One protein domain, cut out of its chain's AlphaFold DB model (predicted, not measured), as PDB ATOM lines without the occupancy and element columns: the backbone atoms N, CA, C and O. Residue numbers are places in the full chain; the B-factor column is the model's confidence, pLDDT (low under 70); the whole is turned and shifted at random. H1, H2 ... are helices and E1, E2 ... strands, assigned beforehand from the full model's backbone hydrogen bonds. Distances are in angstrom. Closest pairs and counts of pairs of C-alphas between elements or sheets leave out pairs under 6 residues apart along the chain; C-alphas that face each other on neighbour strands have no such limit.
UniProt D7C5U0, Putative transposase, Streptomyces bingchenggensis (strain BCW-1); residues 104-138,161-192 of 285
ATOM      1  N   TRP A 104      -6.927  51.552   6.496       78.69
ATOM      2  CA  TRP A 104      -6.627  50.723   5.340       78.69
ATOM      3  C   TRP A 104      -7.277  49.351   5.430       78.69
ATOM      4  O   TRP A 104      -7.339  48.733   6.496       78.69
ATOM      5  N   PHE A 105      -7.737  48.876   4.280       80.62
ATOM      6  CA  PHE A 105      -8.276  47.546   4.075       80.62
ATOM      7  C   PHE A 105      -7.625  46.937   2.832       80.62
ATOM      8  O   PHE A 105      -7.335  47.630   1.855       80.62
ATOM      9  N   THR A 106      -7.458  45.620   2.841       83.19
ATOM     10  CA  THR A 106      -6.959  44.836   1.703       83.19
ATOM     11  C   THR A 106      -8.055  43.902   1.169       83.19
ATOM     12  O   THR A 106      -7.888  42.679   1.180       83.19
ATOM     13  N   PRO A 107      -9.226  44.435   0.751       84.06
ATOM     14  CA  PRO A 107     -10.311  43.598   0.262       84.06
ATOM     15  C   PRO A 107      -9.923  42.936  -1.063       84.06
ATOM     16  O   PRO A 107      -9.311  43.548  -1.936       84.06
ATOM     17  N   GLN A 108     -10.325  41.681  -1.234       83.19
ATOM     18  CA  GLN A 108     -10.180  40.997  -2.514       83.19
ATOM     19  C   GLN A 108     -11.280  41.451  -3.475       83.19
ATOM     20  O   GLN A 108     -12.434  41.632  -3.079       83.19
ATOM     21  N   VAL A 109     -10.907  41.638  -4.742       86.62
ATOM     22  CA  VAL A 109     -11.852  41.960  -5.813       86.62
ATOM     23  C   VAL A 109     -12.594  40.680  -6.193       86.62
ATOM     24  O   VAL A 109     -11.968  39.662  -6.485       86.62
ATOM     25  N   ASN A 110     -13.925  40.711  -6.166       85.44
ATOM     26  CA  ASN A 110     -14.744  39.570  -6.569       85.44
ATOM     27  C   ASN A 110     -14.823  39.430  -8.105       85.44
ATOM     28  O   ASN A 110     -14.402  40.310  -8.857       85.44
ATOM     29  N   ARG A 111     -15.437  38.340  -8.591       84.19
ATOM     30  CA  ARG A 111     -15.646  38.085 -10.034       84.19
ATOM     31  C   ARG A 111     -16.434  39.175 -10.776       84.19
ATOM     32  O   ARG A 111     -16.393  39.227 -11.997       84.19
ATOM     33  N   TYR A 112     -17.163  40.019 -10.049       84.94
ATOM     34  CA  TYR A 112     -17.959  41.124 -10.582       84.94
ATOM     35  C   TYR A 112     -17.216  42.464 -10.494       84.94
ATOM     36  O   TYR A 112     -17.844  43.516 -10.569       84.94
ATOM     37  N   SER A 113     -15.890  42.451 -10.314       86.19
ATOM     38  CA  SER A 113     -15.069  43.657 -10.149       86.19
ATOM     39  C   SER A 113     -15.579  44.567  -9.022       86.19
ATOM     40  O   SER A 113     -15.728  45.772  -9.192       86.19
ATOM     41  N   GLN A 114     -15.904  43.989  -7.863       88.38
ATOM     42  CA  GLN A 114     -16.365  44.721  -6.679       88.38
ATOM     43  C   GLN A 114     -15.541  44.354  -5.446       88.38
ATOM     44  O   GLN A 114     -15.033  43.239  -5.327       88.38
ATOM     45  N   ILE A 115     -15.468  45.285  -4.497       88.19
ATOM     46  CA  ILE A 115     -14.860  45.107  -3.177       88.19
ATOM     47  C   ILE A 115     -15.892  45.355  -2.077       88.19
ATOM     48  O   ILE A 115     -16.786  46.190  -2.226       88.19
ATOM     49  N   SER A 116     -15.738  44.658  -0.952       88.50
ATOM     50  CA  SER A 116     -16.538  44.890   0.253       88.50
ATOM     51  C   SER A 116     -15.717  45.647   1.291       88.50
ATOM     52  O   SER A 116     -14.657  45.186   1.717       88.50
ATOM     53  N   VAL A 117     -16.206  46.815   1.708       86.56
ATOM     54  CA  VAL A 117     -15.596  47.642   2.756       86.56
ATOM     55  C   VAL A 117     -16.667  47.981   3.784       86.56
ATOM     56  O   VAL A 117     -17.650  48.652   3.474       86.56
ATOM     57  N   ARG A 118     -16.476  47.521   5.028       85.50
ATOM     58  CA  ARG A 118     -17.408  47.730   6.157       85.50
ATOM     59  C   ARG A 118     -18.871  47.389   5.813       85.50
ATOM     60  O   ARG A 118     -19.769  48.163   6.129       85.50
ATOM     61  N   SER A 119     -19.084  46.230   5.185       87.00
ATOM     62  CA  SER A 119     -20.406  45.716   4.785       87.00
ATOM     63  C   SER A 119     -21.104  46.488   3.659       87.00
ATOM     64  O   SER A 119     -22.288  46.255   3.434       87.00
ATOM     65  N   ASN A 120     -20.394  47.368   2.950       89.81
ATOM     66  CA  ASN A 120     -20.883  48.036   1.743       89.81
ATOM     67  C   ASN A 120     -20.031  47.631   0.538       89.81
ATOM     68  O   ASN A 120     -18.837  47.344   0.677       89.81
ATOM     69  N   ILE A 121     -20.655  47.601  -0.635       89.50
ATOM     70  CA  ILE A 121     -20.069  47.108  -1.882       89.50
ATOM     71  C   ILE A 121     -19.719  48.290  -2.783       89.50
ATOM     72  O   ILE A 121     -20.557  49.149  -3.052       89.50
ATOM     73  N   TYR A 122     -18.491  48.304  -3.292       89.19
ATOM     74  CA  TYR A 122     -17.997  49.327  -4.211       89.19
ATOM     75  C   TYR A 122     -17.440  48.666  -5.469       89.19
ATOM     76  O   TYR A 122     -16.720  47.671  -5.380       89.19
ATOM     77  N   SER A 123     -17.760  49.210  -6.643       88.25
ATOM     78  CA  SER A 123     -17.175  48.744  -7.905       88.25
ATOM     79  C   SER A 123     -15.704  49.145  -8.024       88.25
ATOM     80  O   SER A 123     -15.293  50.203  -7.562       88.25
ATOM     81  N   VAL A 124     -14.909  48.363  -8.734       85.75
ATOM     82  CA  VAL A 124     -13.521  48.664  -9.108       85.75
ATOM     83  C   VAL A 124     -13.394  48.416 -10.606       85.75
ATOM     84  O   VAL A 124     -14.103  47.566 -11.137       85.75
ATOM     85  N   ARG A 125     -12.532  49.166 -11.302       82.44
ATOM     86  CA  ARG A 125     -12.271  48.925 -12.727       82.44
ATOM     87  C   ARG A 125     -11.867  47.466 -12.956       82.44
ATOM     88  O   ARG A 125     -11.024  46.937 -12.223       82.44
ATOM     89  N   CYS A 126     -12.514  46.822 -13.923       75.88
ATOM     90  CA  CYS A 126     -12.225  45.442 -14.299       75.88
ATOM     91  C   CYS A 126     -10.778  45.284 -14.815       75.88
ATOM     92  O   CYS A 126     -10.130  46.254 -15.183       75.88
ATOM     93  N   GLY A 127     -10.227  44.065 -14.748       69.38
ATOM     94  CA  GLY A 127      -8.859  43.784 -15.222       69.38
ATOM     95  C   GLY A 127      -7.723  44.055 -14.221       69.38
ATOM     96  O   GLY A 127      -6.550  43.996 -14.585       69.38
ATOM     97  N   HIS A 128      -8.021  44.321 -12.946       63.47
ATOM     98  CA  HIS A 128      -7.003  44.628 -11.932       63.47
ATOM     99  C   HIS A 128      -6.959  43.604 -10.777       63.47
ATOM    100  O   HIS A 128      -7.989  43.256 -10.202       63.47
ATOM    101  N   ARG A 129      -5.747  43.123 -10.435       63.03
ATOM    102  CA  ARG A 129      -5.424  42.256  -9.271       63.03
ATOM    103  C   ARG A 129      -5.075  43.105  -8.017       63.03
ATOM    104  O   ARG A 129      -5.027  44.325  -8.141       63.03
ATOM    105  N   PRO A 130      -4.909  42.493  -6.819       57.59
ATOM    106  CA  PRO A 130      -5.552  42.902  -5.562       57.59
ATOM    107  C   PRO A 130      -5.540  44.412  -5.283       57.59
ATOM    108  O   PRO A 130      -4.504  45.072  -5.313       57.59
ATOM    109  N   THR A 131      -6.715  44.935  -4.936       61.66
ATOM    110  CA  THR A 131      -6.935  46.362  -4.686       61.66
ATOM    111  C   THR A 131      -6.804  46.668  -3.199       61.66
ATOM    112  O   THR A 131      -7.474  46.066  -2.364       61.66
ATOM    113  N   VAL A 132      -5.974  47.652  -2.855       60.78
ATOM    114  CA  VAL A 132      -5.960  48.234  -1.509       60.78
ATOM    115  C   VAL A 132      -7.019  49.334  -1.454       60.78
ATOM    116  O   VAL A 132      -7.015  50.237  -2.290       60.78
ATOM    117  N   ALA A 133      -7.922  49.260  -0.479       62.00
ATOM    118  CA  ALA A 133      -8.969  50.253  -0.270       62.00
ATOM    119  C   ALA A 133      -8.701  51.037   1.019       62.00
ATOM    120  O   ALA A 133      -8.606  50.461   2.102       62.00
ATOM    121  N   GLY A 134      -8.589  52.356   0.901       62.31
ATOM    122  CA  GLY A 134      -8.472  53.263   2.041       62.31
ATOM    123  C   GLY A 134      -9.820  53.898   2.361       62.31
ATOM    124  O   GLY A 134     -10.490  54.412   1.466       62.31
ATOM    125  N   ALA A 135     -10.219  53.882   3.630       65.06
ATOM    126  CA  ALA A 135     -11.322  54.701   4.118       65.06
ATOM    127  C   ALA A 135     -10.751  55.914   4.855       65.06
ATOM    128  O   ALA A 135     -10.291  55.793   5.991       65.06
ATOM    129  N   ALA A 136     -10.800  57.079   4.214       62.19
ATOM    130  CA  ALA A 136     -10.428  58.356   4.814       62.19
ATOM    131  C   ALA A 136     -11.678  59.215   5.053       62.19
ATOM    132  O   ALA A 136     -12.620  59.177   4.263       62.19
ATOM    133  N   ALA A 137     -11.682  59.986   6.143       54.19
ATOM    134  CA  ALA A 137     -12.785  60.891   6.478       54.19
ATOM    135  C   ALA A 137     -12.856  62.116   5.545       54.19
ATOM    136  O   ALA A 137     -13.932  62.666   5.341       54.19
ATOM    137  N   ARG A 138     -11.728  62.520   4.943       56.09
ATOM    138  CA  ARG A 138     -11.649  63.638   3.996       56.09
ATOM    139  C   ARG A 138     -10.680  63.310   2.864       56.09
ATOM    140  O   ARG A 138      -9.628  62.718   3.098       56.09
ATOM    141  N   SER A 161     -24.801  49.319  -1.983       88.00
ATOM    142  CA  SER A 161     -23.922  49.158  -3.144       88.00
ATOM    143  C   SER A 161     -23.746  50.478  -3.897       88.00
ATOM    144  O   SER A 161     -24.693  51.250  -4.078       88.00
ATOM    145  N   ARG A 162     -22.512  50.773  -4.319       87.75
ATOM    146  CA  ARG A 162     -22.176  51.898  -5.203       87.75
ATOM    147  C   ARG A 162     -21.426  51.372  -6.416       87.75
ATOM    148  O   ARG A 162     -20.231  51.085  -6.346       87.75
ATOM    149  N   LEU A 163     -22.140  51.269  -7.531       88.25
ATOM    150  CA  LEU A 163     -21.600  50.791  -8.799       88.25
ATOM    151  C   LEU A 163     -21.429  51.972  -9.758       88.25
ATOM    152  O   LEU A 163     -22.356  52.753  -9.960       88.25
ATOM    153  N   VAL A 164     -20.232  52.120 -10.319       87.75
ATOM    154  CA  VAL A 164     -19.905  53.126 -11.338       87.75
ATOM    155  C   VAL A 164     -19.814  52.410 -12.674       87.75
ATOM    156  O   VAL A 164     -19.002  51.502 -12.814       87.75
ATOM    157  N   LEU A 165     -20.642  52.809 -13.643       85.88
ATOM    158  CA  LEU A 165     -20.711  52.158 -14.952       85.88
ATOM    159  C   LEU A 165     -19.350  52.118 -15.660       85.88
ATOM    160  O   LEU A 165     -18.981  51.071 -16.183       85.88
ATOM    161  N   ASP A 166     -18.574  53.201 -15.584       85.75
ATOM    162  CA  ASP A 166     -17.247  53.323 -16.203       85.75
ATOM    163  C   ASP A 166     -16.292  52.189 -15.813       85.75
ATOM    164  O   ASP A 166     -15.392  51.834 -16.566       85.75
ATOM    165  N   HIS A 167     -16.494  51.575 -14.643       86.00
ATOM    166  CA  HIS A 167     -15.654  50.476 -14.166       86.00
ATOM    167  C   HIS A 167     -15.883  49.163 -14.922       86.00
ATOM    168  O   HIS A 167     -15.040  48.265 -14.869       86.00
ATOM    169  N   TYR A 168     -17.010  49.067 -15.620       85.44
ATOM    170  CA  TYR A 168     -17.467  47.885 -16.336       85.44
ATOM    171  C   TYR A 168     -17.352  48.028 -17.850       85.44
ATOM    172  O   TYR A 168     -17.545  47.035 -18.544       85.44
ATOM    173  N   LEU A 169     -17.042  49.222 -18.371       85.69
ATOM    174  CA  LEU A 169     -17.063  49.477 -19.813       85.69
ATOM    175  C   LEU A 169     -16.119  48.552 -20.586       85.69
ATOM    176  O   LEU A 169     -16.552  47.977 -21.573       85.69
ATOM    177  N   GLU A 170     -14.895  48.302 -20.111       84.06
ATOM    178  CA  GLU A 170     -13.967  47.370 -20.784       84.06
ATOM    179  C   GLU A 170     -14.528  45.938 -20.867       84.06
ATOM    180  O   GLU A 170     -14.409  45.269 -21.893       84.06
ATOM    181  N   ALA A 171     -15.207  45.470 -19.815       83.31
ATOM    182  CA  ALA A 171     -15.860  44.162 -19.817       83.31
ATOM    183  C   ALA A 171     -17.105  44.132 -20.721       83.31
ATOM    184  O   ALA A 171     -17.361  43.127 -21.385       83.31
ATOM    185  N   LEU A 172     -17.870  45.227 -20.757       84.25
ATOM    186  CA  LEU A 172     -19.084  45.355 -21.567       84.25
ATOM    187  C   LEU A 172     -18.768  45.543 -23.056       84.25
ATOM    188  O   LEU A 172     -19.515  45.038 -23.884       84.25
ATOM    189  N   LEU A 173     -17.635  46.157 -23.405       85.69
ATOM    190  CA  LEU A 173     -17.140  46.226 -24.785       85.69
ATOM    191  C   LEU A 173     -16.873  44.833 -25.362       85.69
ATOM    192  O   LEU A 173     -17.142  44.586 -26.532       85.69
ATOM    193  N   ARG A 174     -16.395  43.892 -24.537       84.81
ATOM    194  CA  ARG A 174     -16.166  42.503 -24.961       84.81
ATOM    195  C   ARG A 174     -17.463  41.707 -25.143       84.81
ATOM    196  O   ARG A 174     -17.473  40.738 -25.896       84.81
ATOM    197  N   LYS A 175     -18.535  42.069 -24.432       85.19
ATOM    198  CA  LYS A 175     -19.845  41.408 -24.517       85.19
ATOM    199  C   LYS A 175     -20.974  42.450 -24.510       85.19
ATOM    200  O   LYS A 175     -21.604  42.647 -23.464       85.19
ATOM    201  N   PRO A 176     -21.244  43.099 -25.658       81.75
ATOM    202  CA  PRO A 176     -22.191  44.211 -25.740       81.75
ATOM    203  C   PRO A 176     -23.625  43.802 -25.379       81.75
ATOM    204  O   PRO A 176     -24.343  44.589 -24.766       81.75
ATOM    205  N   ASP A 177     -24.015  42.549 -25.626       82.81
ATOM    206  CA  ASP A 177     -25.350  42.032 -25.280       82.81
ATOM    207  C   ASP A 177     -25.662  42.114 -23.778       82.81
ATOM    208  O   ASP A 177     -26.819  42.199 -23.374       82.81
ATOM    209  N   ALA A 178     -24.633  42.107 -22.924       81.62
ATOM    210  CA  ALA A 178     -24.795  42.212 -21.475       81.62
ATOM    211  C   ALA A 178     -25.001  43.661 -20.993       81.62
ATOM    212  O   ALA A 178     -25.300  43.873 -19.817       81.62
ATOM    213  N   PHE A 179     -24.838  44.661 -21.867       82.31
ATOM    214  CA  PHE A 179     -24.936  46.076 -21.511       82.31
ATOM    215  C   PHE A 179     -26.359  46.463 -21.099       82.31
ATOM    216  O   PHE A 179     -26.548  47.080 -20.047       82.31
ATOM    217  N   SER A 180     -27.356  46.056 -21.894       79.00
ATOM    218  CA  SER A 180     -28.760  46.470 -21.768       79.00
ATOM    219  C   SER A 180     -29.398  46.097 -20.422       79.00
ATOM    220  O   SER A 180     -30.193  46.882 -19.902       79.00
ATOM    221  N   GLY A 181     -29.006  44.957 -19.842       80.62
ATOM    222  CA  GLY A 181     -29.482  44.443 -18.551       80.62
ATOM    223  C   GLY A 181     -28.499  44.604 -17.386       80.62
ATOM    224  O   GLY A 181     -28.655  43.956 -16.353       80.62
ATOM    225  N   SER A 182     -27.444  45.408 -17.538       84.38
ATOM    226  CA  SER A 182     -26.409  45.509 -16.508       84.38
ATOM    227  C   SER A 182     -26.865  46.351 -15.304       84.38
ATOM    228  O   SER A 182     -27.289  47.500 -15.441       84.38
ATOM    229  N   THR A 183     -26.712  45.816 -14.086       85.31
ATOM    230  CA  THR A 183     -27.006  46.540 -12.830       85.31
ATOM    231  C   THR A 183     -26.267  47.886 -12.713       85.31
ATOM    232  O   THR A 183     -26.865  48.854 -12.241       85.31
ATOM    233  N   PRO A 184     -24.997  48.030 -13.160       83.69
ATOM    234  CA  PRO A 184     -24.333  49.333 -13.203       83.69
ATOM    235  C   PRO A 184     -25.011  50.348 -14.139       83.69
ATOM    236  O   PRO A 184     -25.021  51.538 -13.823       83.69
ATOM    237  N   LEU A 185     -25.595  49.911 -15.262       84.50
ATOM    238  CA  LEU A 185     -26.334  50.791 -16.175       84.50
ATOM    239  C   LEU A 185     -27.668  51.227 -15.563       84.50
ATOM    240  O   LEU A 185     -28.026  52.400 -15.648       84.50
ATOM    241  N   GLU A 186     -28.381  50.318 -14.902       84.50
ATOM    242  CA  GLU A 186     -29.605  50.643 -14.160       84.50
ATOM    243  C   GLU A 186     -29.331  51.651 -13.027       84.50
ATOM    244  O   GLU A 186     -30.036  52.657 -12.880       84.50
ATOM    245  N   ALA A 187     -28.234  51.459 -12.287       83.38
ATOM    246  CA  ALA A 187     -27.764  52.406 -11.276       83.38
ATOM    247  C   ALA A 187     -27.388  53.775 -11.884       83.38
ATOM    248  O   ALA A 187     -27.666  54.823 -11.297       83.38
ATOM    249  N   ALA A 188     -26.792  53.801 -13.080       82.88
ATOM    250  CA  ALA A 188     -26.458  55.044 -13.776       82.88
ATOM    251  C   ALA A 188     -27.701  55.780 -14.315       82.88
ATOM    252  O   ALA A 188     -27.773  57.013 -14.234       82.88
ATOM    253  N   ARG A 189     -28.695  55.037 -14.822       82.56
ATOM    254  CA  ARG A 189     -29.984  55.568 -15.301       82.56
ATOM    255  C   ARG A 189     -30.806  56.168 -14.161       82.56
ATOM    256  O   ARG A 189     -31.283  57.294 -14.288       82.56
ATOM    257  N   SER A 190     -30.915  55.466 -13.034       76.69
ATOM    258  CA  SER A 190     -31.613  55.967 -11.839       76.69
ATOM    259  C   SER A 190     -30.926  57.198 -11.232       76.69
ATOM    260  O   SER A 190     -31.600  58.118 -10.771       76.69
ATOM    261  N   GLY A 191     -29.595  57.273 -11.320       65.38
ATOM    262  CA  GLY A 191     -28.800  58.431 -10.905       65.38
ATOM    263  C   GLY A 191     -28.831  59.642 -11.848       65.38
ATOM    264  O   GLY A 191     -28.072  60.578 -11.607       65.38
ATOM    265  N   ARG A 192     -29.643  59.636 -12.921       53.50
ATOM    266  CA  ARG A 192     -29.700  60.686 -13.967       53.50
ATOM    267  C   ARG A 192     -28.328  61.064 -14.553       53.50
ATOM    268  O   ARG A 192     -28.110  62.209 -14.930       53.50
TER     269      ARG A 192
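AT A GLANCE: This is residues 104 to 138 and 161 to 192 of the 285 residues of the protein "Putative transposase" of Streptomyces bingchenggensis (strain BCW-1) (UniProt D7C5U0). There is little regular structure: a small antiparallel hairpin, E1 and E2, sits among loops, with the short strand E3 towards one end of the long axis and two short, separate helices, H1 and H2, towards the other. The 67 printed residues, 25 of them in named elements, run E1, E2, E3, H1, H2, a mixed class. The whole is only just compact, close to loose, with a radius of gyration of the C-alphas of 12.7 A and spans of 37 by 27 by 18 A.

HOW THE PARTS SIT: E1, residues 114 to 117, and E2, residues 120 to 123, form a hairpin, antiparallel at 148 degrees; N 115 and O 122 are 2.8 A apart, within hydrogen-bond range. E3, residues 133 to 135, pairs with no named strand, but its residues 133 to 134 pair antiparallel with residues 104 to 105. Residues 161 to 162 pair parallel with residues 121 to 122 of E2. H1, residues 169 to 174, and H2, residues 183 to 190, are apart. Every O i to N i+4 pair is within hydrogen-bond range in H2, 1 of 2 in H1.

IN THESE COORDINATES: E1 begins at C-alpha 114 (-16.365, 44.721, -6.679) and measures 9.9 A, E2 10.4 A, E3 6.7 A and H1 8.7 A. H2, 10.5 A, ends at C-alpha 190 (-31.613, 55.967, -11.839).

THE WHOLE: Residues 139 to 160 are not printed; C-alphas 138 and 161 are 20.3 A apart. Of the links printed whole, none is long. Residues 173 to 178 stand free. Residues 127 to 138 and 191 to 192 have pLDDT under 70.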